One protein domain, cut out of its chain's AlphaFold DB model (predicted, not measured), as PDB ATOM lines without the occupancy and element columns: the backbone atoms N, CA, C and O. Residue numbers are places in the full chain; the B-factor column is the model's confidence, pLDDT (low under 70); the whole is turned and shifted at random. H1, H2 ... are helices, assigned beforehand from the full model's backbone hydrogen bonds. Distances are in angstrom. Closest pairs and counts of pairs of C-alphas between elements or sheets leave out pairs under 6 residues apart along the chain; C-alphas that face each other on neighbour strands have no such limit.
ATOM      1  N   ARG A   2     -37.565  -5.737  51.897       68.31
ATOM      2  CA  ARG A   2     -38.380  -6.256  53.015       68.31
ATOM      3  C   ARG A   2     -39.495  -7.204  52.555       68.31
ATOM      4  O   ARG A   2     -39.805  -8.132  53.281       68.31
ATOM      5  N   TYR A   3     -40.001  -7.030  51.332       79.31
ATOM      6  CA  TYR A   3     -41.098  -7.829  50.769       79.31
ATOM      7  C   TYR A   3     -40.738  -9.303  50.526       79.31
ATOM      8  O   TYR A   3     -41.485 -10.180  50.943       79.31
ATOM      9  N   PHE A   4     -39.563  -9.584  49.949       84.69
ATOM     10  CA  PHE A   4     -39.109 -10.949  49.631       84.69
ATOM     11  C   PHE A   4     -38.341 -11.642  50.770       84.69
ATOM     12  O   PHE A   4     -37.839 -12.750  50.601       84.69
ATOM     13  N   ASN A   5     -38.224 -11.006  51.941       87.25
ATOM     14  CA  ASN A   5     -37.451 -11.550  53.055       87.25
ATOM     15  C   ASN A   5     -38.093 -12.843  53.583       87.25
ATOM     16  O   ASN A   5     -39.284 -12.853  53.889       87.25
ATOM     17  N   CYS A   6     -37.286 -13.897  53.716       86.06
ATOM     18  CA  CYS A   6     -37.684 -15.217  54.199       86.06
ATOM     19  C   CYS A   6     -37.997 -15.325  55.697       86.06
ATOM     20  O   CYS A   6     -38.445 -16.377  56.146       86.06
ATOM     21  N   SER A   7     -37.753 -14.275  56.484       88.31
ATOM     22  CA  SER A   7     -38.034 -14.293  57.918       88.31
ATOM     23  C   SER A   7     -39.495 -14.653  58.206       88.31
ATOM     24  O   SER A   7     -40.417 -14.134  57.576       88.31
ATOM     25  N   THR A   8     -39.716 -15.499  59.212       83.44
ATOM     26  CA  THR A   8     -41.055 -15.876  59.689       83.44
ATOM     27  C   THR A   8     -41.853 -14.684  60.219       83.44
ATOM     28  O   THR A   8     -43.078 -14.727  60.201       83.44
ATOM     29  N   ALA A   9     -41.172 -13.601  60.613       87.00
ATOM     30  CA  ALA A   9     -41.777 -12.336  61.018       87.00
ATOM     31  C   ALA A   9     -42.310 -11.495  59.840       87.00
ATOM     32  O   ALA A   9     -42.960 -10.479  60.071       87.00
ATOM     33  N   ASN A  10     -42.034 -11.879  58.586       84.81
ATOM     34  CA  ASN A  10     -42.613 -11.249  57.402       84.81
ATOM     35  C   ASN A  10     -43.936 -11.955  57.040       84.81
ATOM     36  O   ASN A  10     -43.893 -13.074  56.519       84.81
ATOM     37  N   PRO A  11     -45.108 -11.330  57.275       83.50
ATOM     38  CA  PRO A  11     -46.403 -11.904  56.910       83.50
ATOM     39  C   PRO A  11     -46.698 -11.785  55.407       83.50
ATOM     40  O   PRO A  11     -47.733 -12.258  54.942       83.50
ATOM     41  N   GLY A  12     -45.820 -11.128  54.640       83.25
ATOM     42  CA  GLY A  12     -45.990 -10.918  53.212       83.25
ATOM     43  C   GLY A  12     -46.056 -12.231  52.439       83.25
ATOM     44  O   GLY A  12     -45.224 -13.121  52.604       83.25
ATOM     45  N   PHE A  13     -47.028 -12.323  51.538       78.56
ATOM     46  CA  PHE A  13     -47.221 -13.474  50.660       78.56
ATOM     47  C   PHE A  13     -46.043 -13.711  49.698       78.56
ATOM     48  O   PHE A  13     -45.733 -14.849  49.360       78.56
ATOM     49  N   GLU A  14     -45.351 -12.632  49.327       80.62
ATOM     50  CA  GLU A  14     -44.172 -12.627  48.452       80.62
ATOM     51  C   GLU A  14     -42.870 -13.015  49.183       80.62
ATOM     52  O   GLU A  14     -41.785 -12.974  48.601       80.62
ATOM     53  N   ARG A  15     -42.926 -13.389  50.469       87.56
ATOM     54  CA  ARG A  15     -41.736 -13.842  51.207       87.56
ATOM     55  C   ARG A  15     -41.074 -15.032  50.505       87.56
ATOM     56  O   ARG A  15     -41.754 -15.850  49.886       87.56
ATOM     57  N   CYS A  16     -39.746 -15.127  50.581       87.25
ATOM     58  CA  CYS A  16     -38.958 -16.166  49.905       87.25
ATOM     59  C   CYS A  16     -39.200 -16.305  48.393       87.25
ATOM     60  O   CYS A  16     -38.921 -17.364  47.825       87.25
ATOM     61  N   SER A  17     -39.726 -15.268  47.741       87.25
ATOM     62  CA  SER A  17     -40.115 -15.335  46.335       87.25
ATOM     63  C   SER A  17     -39.216 -14.477  45.439       87.25
ATOM     64  O   SER A  17     -38.467 -13.633  45.930       87.25
ATOM     65  N   VAL A  18     -39.270 -14.700  44.124       85.44
ATOM     66  CA  VAL A  18     -38.549 -13.907  43.109       85.44
ATOM     67  C   VAL A  18     -39.518 -13.309  42.085       85.44
ATOM     68  O   VAL A  18     -40.586 -13.881  41.853       85.44
ATOM     69  N   PRO A  19     -39.173 -12.172  41.451       81.56
ATOM     70  CA  PRO A  19     -40.016 -11.566  40.429       81.56
ATOM     71  C   PRO A  19     -40.183 -12.469  39.202       81.56
ATOM     72  O   PRO A  19     -39.309 -13.268  38.861       81.56
ATOM     73  N   TYR A  20     -41.290 -12.267  38.486       76.94
ATOM     74  CA  TYR A  20     -41.660 -13.029  37.290       76.94
ATOM     75  C   TYR A  20     -40.567 -13.089  36.217       76.94
ATOM     76  O   TYR A  20     -40.399 -14.105  35.547       76.94
ATOM     77  N   SER A  21     -39.794 -12.012  36.071       79.00
ATOM     78  CA  SER A  21     -38.687 -11.915  35.115       79.00
ATOM     79  C   SER A  21     -37.596 -12.969  35.327       79.00
ATOM     80  O   SER A  21     -36.806 -13.211  34.423       79.00
ATOM     81  N   CYS A  22     -37.538 -13.595  36.504       82.62
ATOM     82  CA  CYS A  22     -36.607 -14.676  36.796       82.62
ATOM     83  C   CYS A  22     -37.123 -16.060  36.360       82.62
ATOM     84  O   CYS A  22     -36.364 -17.015  36.443       82.62
ATOM     85  N   CYS A  23     -38.365 -16.227  35.903       83.38
ATOM     86  CA  CYS A  23     -38.927 -17.545  35.583       83.38
ATOM     87  C   CYS A  23     -38.509 -18.075  34.202       83.38
ATOM     88  O   CYS A  23     -38.585 -17.367  33.203       83.38
ATOM     89  N   LYS A  24     -38.106 -19.355  34.136       78.56
ATOM     90  CA  LYS A  24     -37.639 -20.018  32.899       78.56
ATOM     91  C   LYS A  24     -38.755 -20.343  31.901       78.56
ATOM     92  O   LYS A  24     -38.531 -20.251  30.700       78.56
ATOM     93  N   ASN A  25     -39.941 -20.723  32.379       67.50
ATOM     94  CA  ASN A  25     -41.060 -21.156  31.534       67.50
ATOM     95  C   ASN A  25     -42.315 -20.313  31.807       67.50
ATOM     96  O   ASN A  25     -43.242 -20.720  32.504       67.50
ATOM     97  N   ALA A  26     -42.316 -19.094  31.277       59.31
ATOM     98  CA  ALA A  26     -43.387 -18.113  31.433       59.31
ATOM     99  C   ALA A  26     -44.641 -18.401  30.567       59.31
ATOM    100  O   ALA A  26     -45.573 -17.594  30.560       59.31
ATOM    101  N   SER A  27     -44.675 -19.502  29.805       53.56
ATOM    102  CA  SER A  27     -45.321 -19.478  28.484       53.56
ATOM    103  C   SER A  27     -46.588 -20.316  28.274       53.56
ATOM    104  O   SER A  27     -47.078 -20.311  27.152       53.56
ATOM    105  N   SER A  28     -47.179 -21.007  29.254       53.81
ATOM    106  CA  SER A  28     -48.377 -21.832  28.947       53.81
ATOM    107  C   SER A  28     -49.594 -21.645  29.844       53.81
ATOM    108  O   SER A  28     -50.681 -22.088  29.486       53.81
ATOM    109  N   SER A  29     -49.487 -20.954  30.979       52.19
ATOM    110  CA  SER A  29     -50.641 -20.650  31.833       52.19
ATOM    111  C   SER A  29     -50.293 -19.498  32.763       52.19
ATOM    112  O   SER A  29     -49.563 -19.677  33.733       52.19
ATOM    113  N   ARG A  30     -50.836 -18.307  32.483       53.09
ATOM    114  CA  ARG A  30     -50.590 -17.055  33.231       53.09
ATOM    115  C   ARG A  30     -50.850 -17.182  34.745       53.09
ATOM    116  O   ARG A  30     -50.304 -16.416  35.525       53.09
ATOM    117  N   LEU A  31     -51.660 -18.164  35.157       53.81
ATOM    118  CA  LEU A  31     -51.949 -18.503  36.556       53.81
ATOM    119  C   LEU A  31     -50.892 -19.406  37.209       53.81
ATOM    120  O   LEU A  31     -50.648 -19.244  38.394       53.81
ATOM    121  N   VAL A  32     -50.234 -20.309  36.473       53.69
ATOM    122  CA  VAL A  32     -49.141 -21.159  36.998       53.69
ATOM    123  C   VAL A  32     -47.844 -20.354  37.107       53.69
ATOM    124  O   VAL A  32     -47.063 -20.525  38.042       53.69
ATOM    125  N   SER A  33     -47.634 -19.410  36.192       53.56
ATOM    126  CA  SER A  33     -46.403 -18.628  36.122       53.56
ATOM    127  C   SER A  33     -46.281 -17.552  37.221       53.56
ATOM    128  O   SER A  33     -45.165 -17.186  37.577       53.56
ATOM    129  N   VAL A  34     -47.384 -17.132  37.860       60.16
ATOM    130  CA  VAL A  34     -47.354 -16.283  39.078       60.16
ATOM    131  C   VAL A  34     -46.809 -17.044  40.299       60.16
ATOM    132  O   VAL A  34     -46.248 -16.437  41.206       60.16
ATOM    133  N   PHE A  35     -46.921 -18.377  40.329       65.25
ATOM    134  CA  PHE A  35     -46.400 -19.204  41.427       65.25
ATOM    135  C   PHE A  35     -44.975 -19.713  41.182       65.25
ATOM    136  O   PHE A  35     -44.351 -20.187  42.125       65.25
ATOM    137  N   CYS A  36     -44.436 -19.597  39.961       75.62
ATOM    138  CA  CYS A  36     -43.105 -20.110  39.609       75.62
ATOM    139  C   CYS A  36     -41.991 -19.563  40.521       75.62
ATOM    140  O   CYS A  36     -41.066 -20.286  40.883       75.62
ATOM    141  N   GLY A  37     -42.101 -18.295  40.923       77.88
ATOM    142  CA  GLY A  37     -41.135 -17.658  41.807       77.88
ATOM    143  C   GLY A  37     -41.421 -17.839  43.295       77.88
ATOM    144  O   GLY A  37     -40.631 -17.345  44.092       77.88
ATOM    145  N   ARG A  38     -42.523 -18.488  43.701       82.88
ATOM    146  CA  ARG A  38     -42.948 -18.512  45.107       82.88
ATOM    147  C   ARG A  38     -42.144 -19.508  45.929       82.88
ATOM    148  O   ARG A  38     -42.030 -20.668  45.551       82.88
ATOM    149  N   ASN A  39     -41.650 -19.074  47.089       83.69
ATOM    150  CA  ASN A  39     -40.831 -19.888  48.000       83.69
ATOM    151  C   ASN A  39     -39.569 -20.491  47.356       83.69
ATOM    152  O   ASN A  39     -38.939 -21.358  47.960       83.69
ATOM    153  N   VAL A  40     -39.167 -20.034  46.167       84.50
ATOM    154  CA  VAL A  40     -38.022 -20.599  45.443       84.50
ATOM    155  C   VAL A  40     -36.709 -20.387  46.199       84.50
ATOM    156  O   VAL A  40     -35.785 -21.179  46.067       84.50
ATOM    157  N   LEU A  41     -36.640 -19.350  47.045       84.44
ATOM    158  CA  LEU A  41     -35.495 -19.088  47.922       84.44
ATOM    159  C   LEU A  41     -35.408 -20.057  49.114       84.44
ATOM    160  O   LEU A  41     -34.395 -20.068  49.803       84.44
ATOM    161  N   ASN A  42     -36.455 -20.848  49.365       85.12
ATOM    162  CA  ASN A  42     -36.494 -21.889  50.395       85.12
ATOM    163  C   ASN A  42     -36.351 -23.308  49.802       85.12
ATOM    164  O   ASN A  42     -36.454 -24.295  50.526       85.12
ATOM    165  N   MET A  43     -36.173 -23.420  48.481       83.94
ATOM    166  CA  MET A  43     -35.950 -24.688  47.785       83.94
ATOM    167  C   MET A  43     -34.459 -25.026  47.716       83.94
ATOM    168  O   MET A  43     -33.600 -24.164  47.908       83.94
ATOM    169  N   THR A  44     -34.148 -26.287  47.414       82.38
ATOM    170  CA  THR A  44     -32.763 -26.706  47.176       82.38
ATOM    171  C   THR A  44     -32.217 -26.091  45.888       82.38
ATOM    172  O   THR A  44     -32.962 -25.711  44.978       82.38
ATOM    173  N   GLU A  45     -30.889 -26.008  45.794       77.06
ATOM    174  CA  GLU A  45     -30.226 -25.358  44.666       77.06
ATOM    175  C   GLU A  45     -30.598 -25.983  43.304       77.06
ATOM    176  O   GLU A  45     -30.747 -25.269  42.304       77.06
ATOM    177  N   SER A  46     -30.782 -27.306  43.271       76.75
ATOM    178  CA  SER A  46     -31.166 -28.078  42.084       76.75
ATOM    179  C   SER A  46     -32.601 -27.808  41.645       76.75
ATOM    180  O   SER A  46     -32.852 -27.608  40.456       76.75
ATOM    181  N   ASP A  47     -33.534 -27.740  42.594       77.81
ATOM    182  CA  ASP A  47     -34.956 -27.554  42.292       77.81
ATOM    183  C   ASP A  47     -35.219 -26.118  41.825       77.81
ATOM    184  O   ASP A  47     -35.891 -25.876  40.818       77.81
ATOM    185  N   ALA A  48     -34.582 -25.150  42.492       81.12
ATOM    186  CA  ALA A  48     -34.628 -23.747  42.101       81.12
ATOM    187  C   ALA A  48     -34.008 -23.510  40.712       81.12
ATOM    188  O   ALA A  48     -34.473 -22.645  39.969       81.12
ATOM    189  N   TRP A  49     -32.982 -24.281  40.323       78.56
ATOM    190  CA  TRP A  49     -32.360 -24.163  39.000       78.56
ATOM    191  C   TRP A  49     -33.322 -24.502  37.858       78.56
ATOM    192  O   TRP A  49     -33.238 -23.885  36.795       78.56
ATOM    193  N   TYR A  50     -34.240 -25.452  38.040       76.06
ATOM    194  CA  TYR A  50     -35.194 -25.818  36.990       76.06
ATOM    195  C   TYR A  50     -36.286 -24.751  36.796       76.06
ATOM    196  O   TYR A  50     -36.753 -24.527  35.679       76.06
ATOM    197  N   LEU A  51     -36.643 -24.041  37.869       77.88
ATOM    198  CA  LEU A  51     -37.754 -23.087  37.893       77.88
ATOM    199  C   LEU A  51     -37.335 -21.661  37.499       77.88
ATOM    200  O   LEU A  51     -38.044 -20.996  36.736       77.88
ATOM    201  N   VAL A  52     -36.178 -21.185  37.978       84.00
ATOM    202  CA  VAL A  52     -35.774 -19.774  37.846       84.00
ATOM    203  C   VAL A  52     -34.334 -19.591  37.345       84.00
ATOM    204  O   VAL A  52     -33.436 -20.390  37.607       84.00
ATOM    205  N   HIS A  53     -34.092 -18.514  36.596       82.31
ATOM    206  CA  HIS A  53     -32.760 -18.010  36.271       82.31
ATOM    207  C   HIS A  53     -32.142 -17.385  37.521       82.31
ATOM    208  O   HIS A  53     -32.603 -16.351  38.001       82.31
ATOM    209  N   ARG A  54     -31.088 -18.022  38.038       74.75
ATOM    210  CA  ARG A  54     -30.328 -17.527  39.199       74.75
ATOM    211  C   ARG A  54     -29.008 -16.872  38.829       74.75
ATOM    212  O   ARG A  54     -28.446 -16.134  39.628       74.75
ATOM    213  N   THR A  55     -28.538 -17.108  37.611       73.50
ATOM    214  CA  THR A  55     -27.328 -16.494  37.081       73.50
ATOM    215  C   THR A  55     -27.690 -15.288  36.235       73.50
ATOM    216  O   THR A  55     -28.608 -15.325  35.415       73.50
TER     217      THR A  55
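Overview. This is residues 2 to 55 of the 107 residues of an uncharacterized protein of Ixodes scapularis (UniProt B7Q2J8). This is a chain of little regular structure, wound in loops: an open loop near Ala 9 makes one end of its length, residues 27 to 32 stick out near the other, and the short helix H2 lies off to one side. The printed part has 54 residues with two named helices, H1 then H2, and no named strand; its class is all helix, though these hold only 11 residues. It is compact, with a radius of gyration of the C-alphas of 11.1 A and spans of 34 by 23 by 14 A.

Along the chain. Find C-alpha 45 at (-30.226, -25.358, 44.666); from there H2, residues 45 to 51, runs 10.4 A to C-alpha 51 at (-37.754, -23.087, 37.893). H1, residues 30 to 33, begins at C-alpha 30, (-50.590, -17.055, 33.231).

Arrangement. H1 and H2 are apart, with no C-alpha of the one within 8 A of the other. In H2, 1 of 3 O i to N i+4 pairs and 3 of 4 O i to N i+3 pairs are within hydrogen-bond range; H1 is too short for an i+4 pair.

Size, cuts and confidence. Look from Ala 9 to Ser 28 for the two C-alphas farthest apart, 34.1 A. The link from H1 to H2 is long, 11 residues, and the printed part has no cut. Residue 2 and residues 25 to 35 have pLDDT under 70.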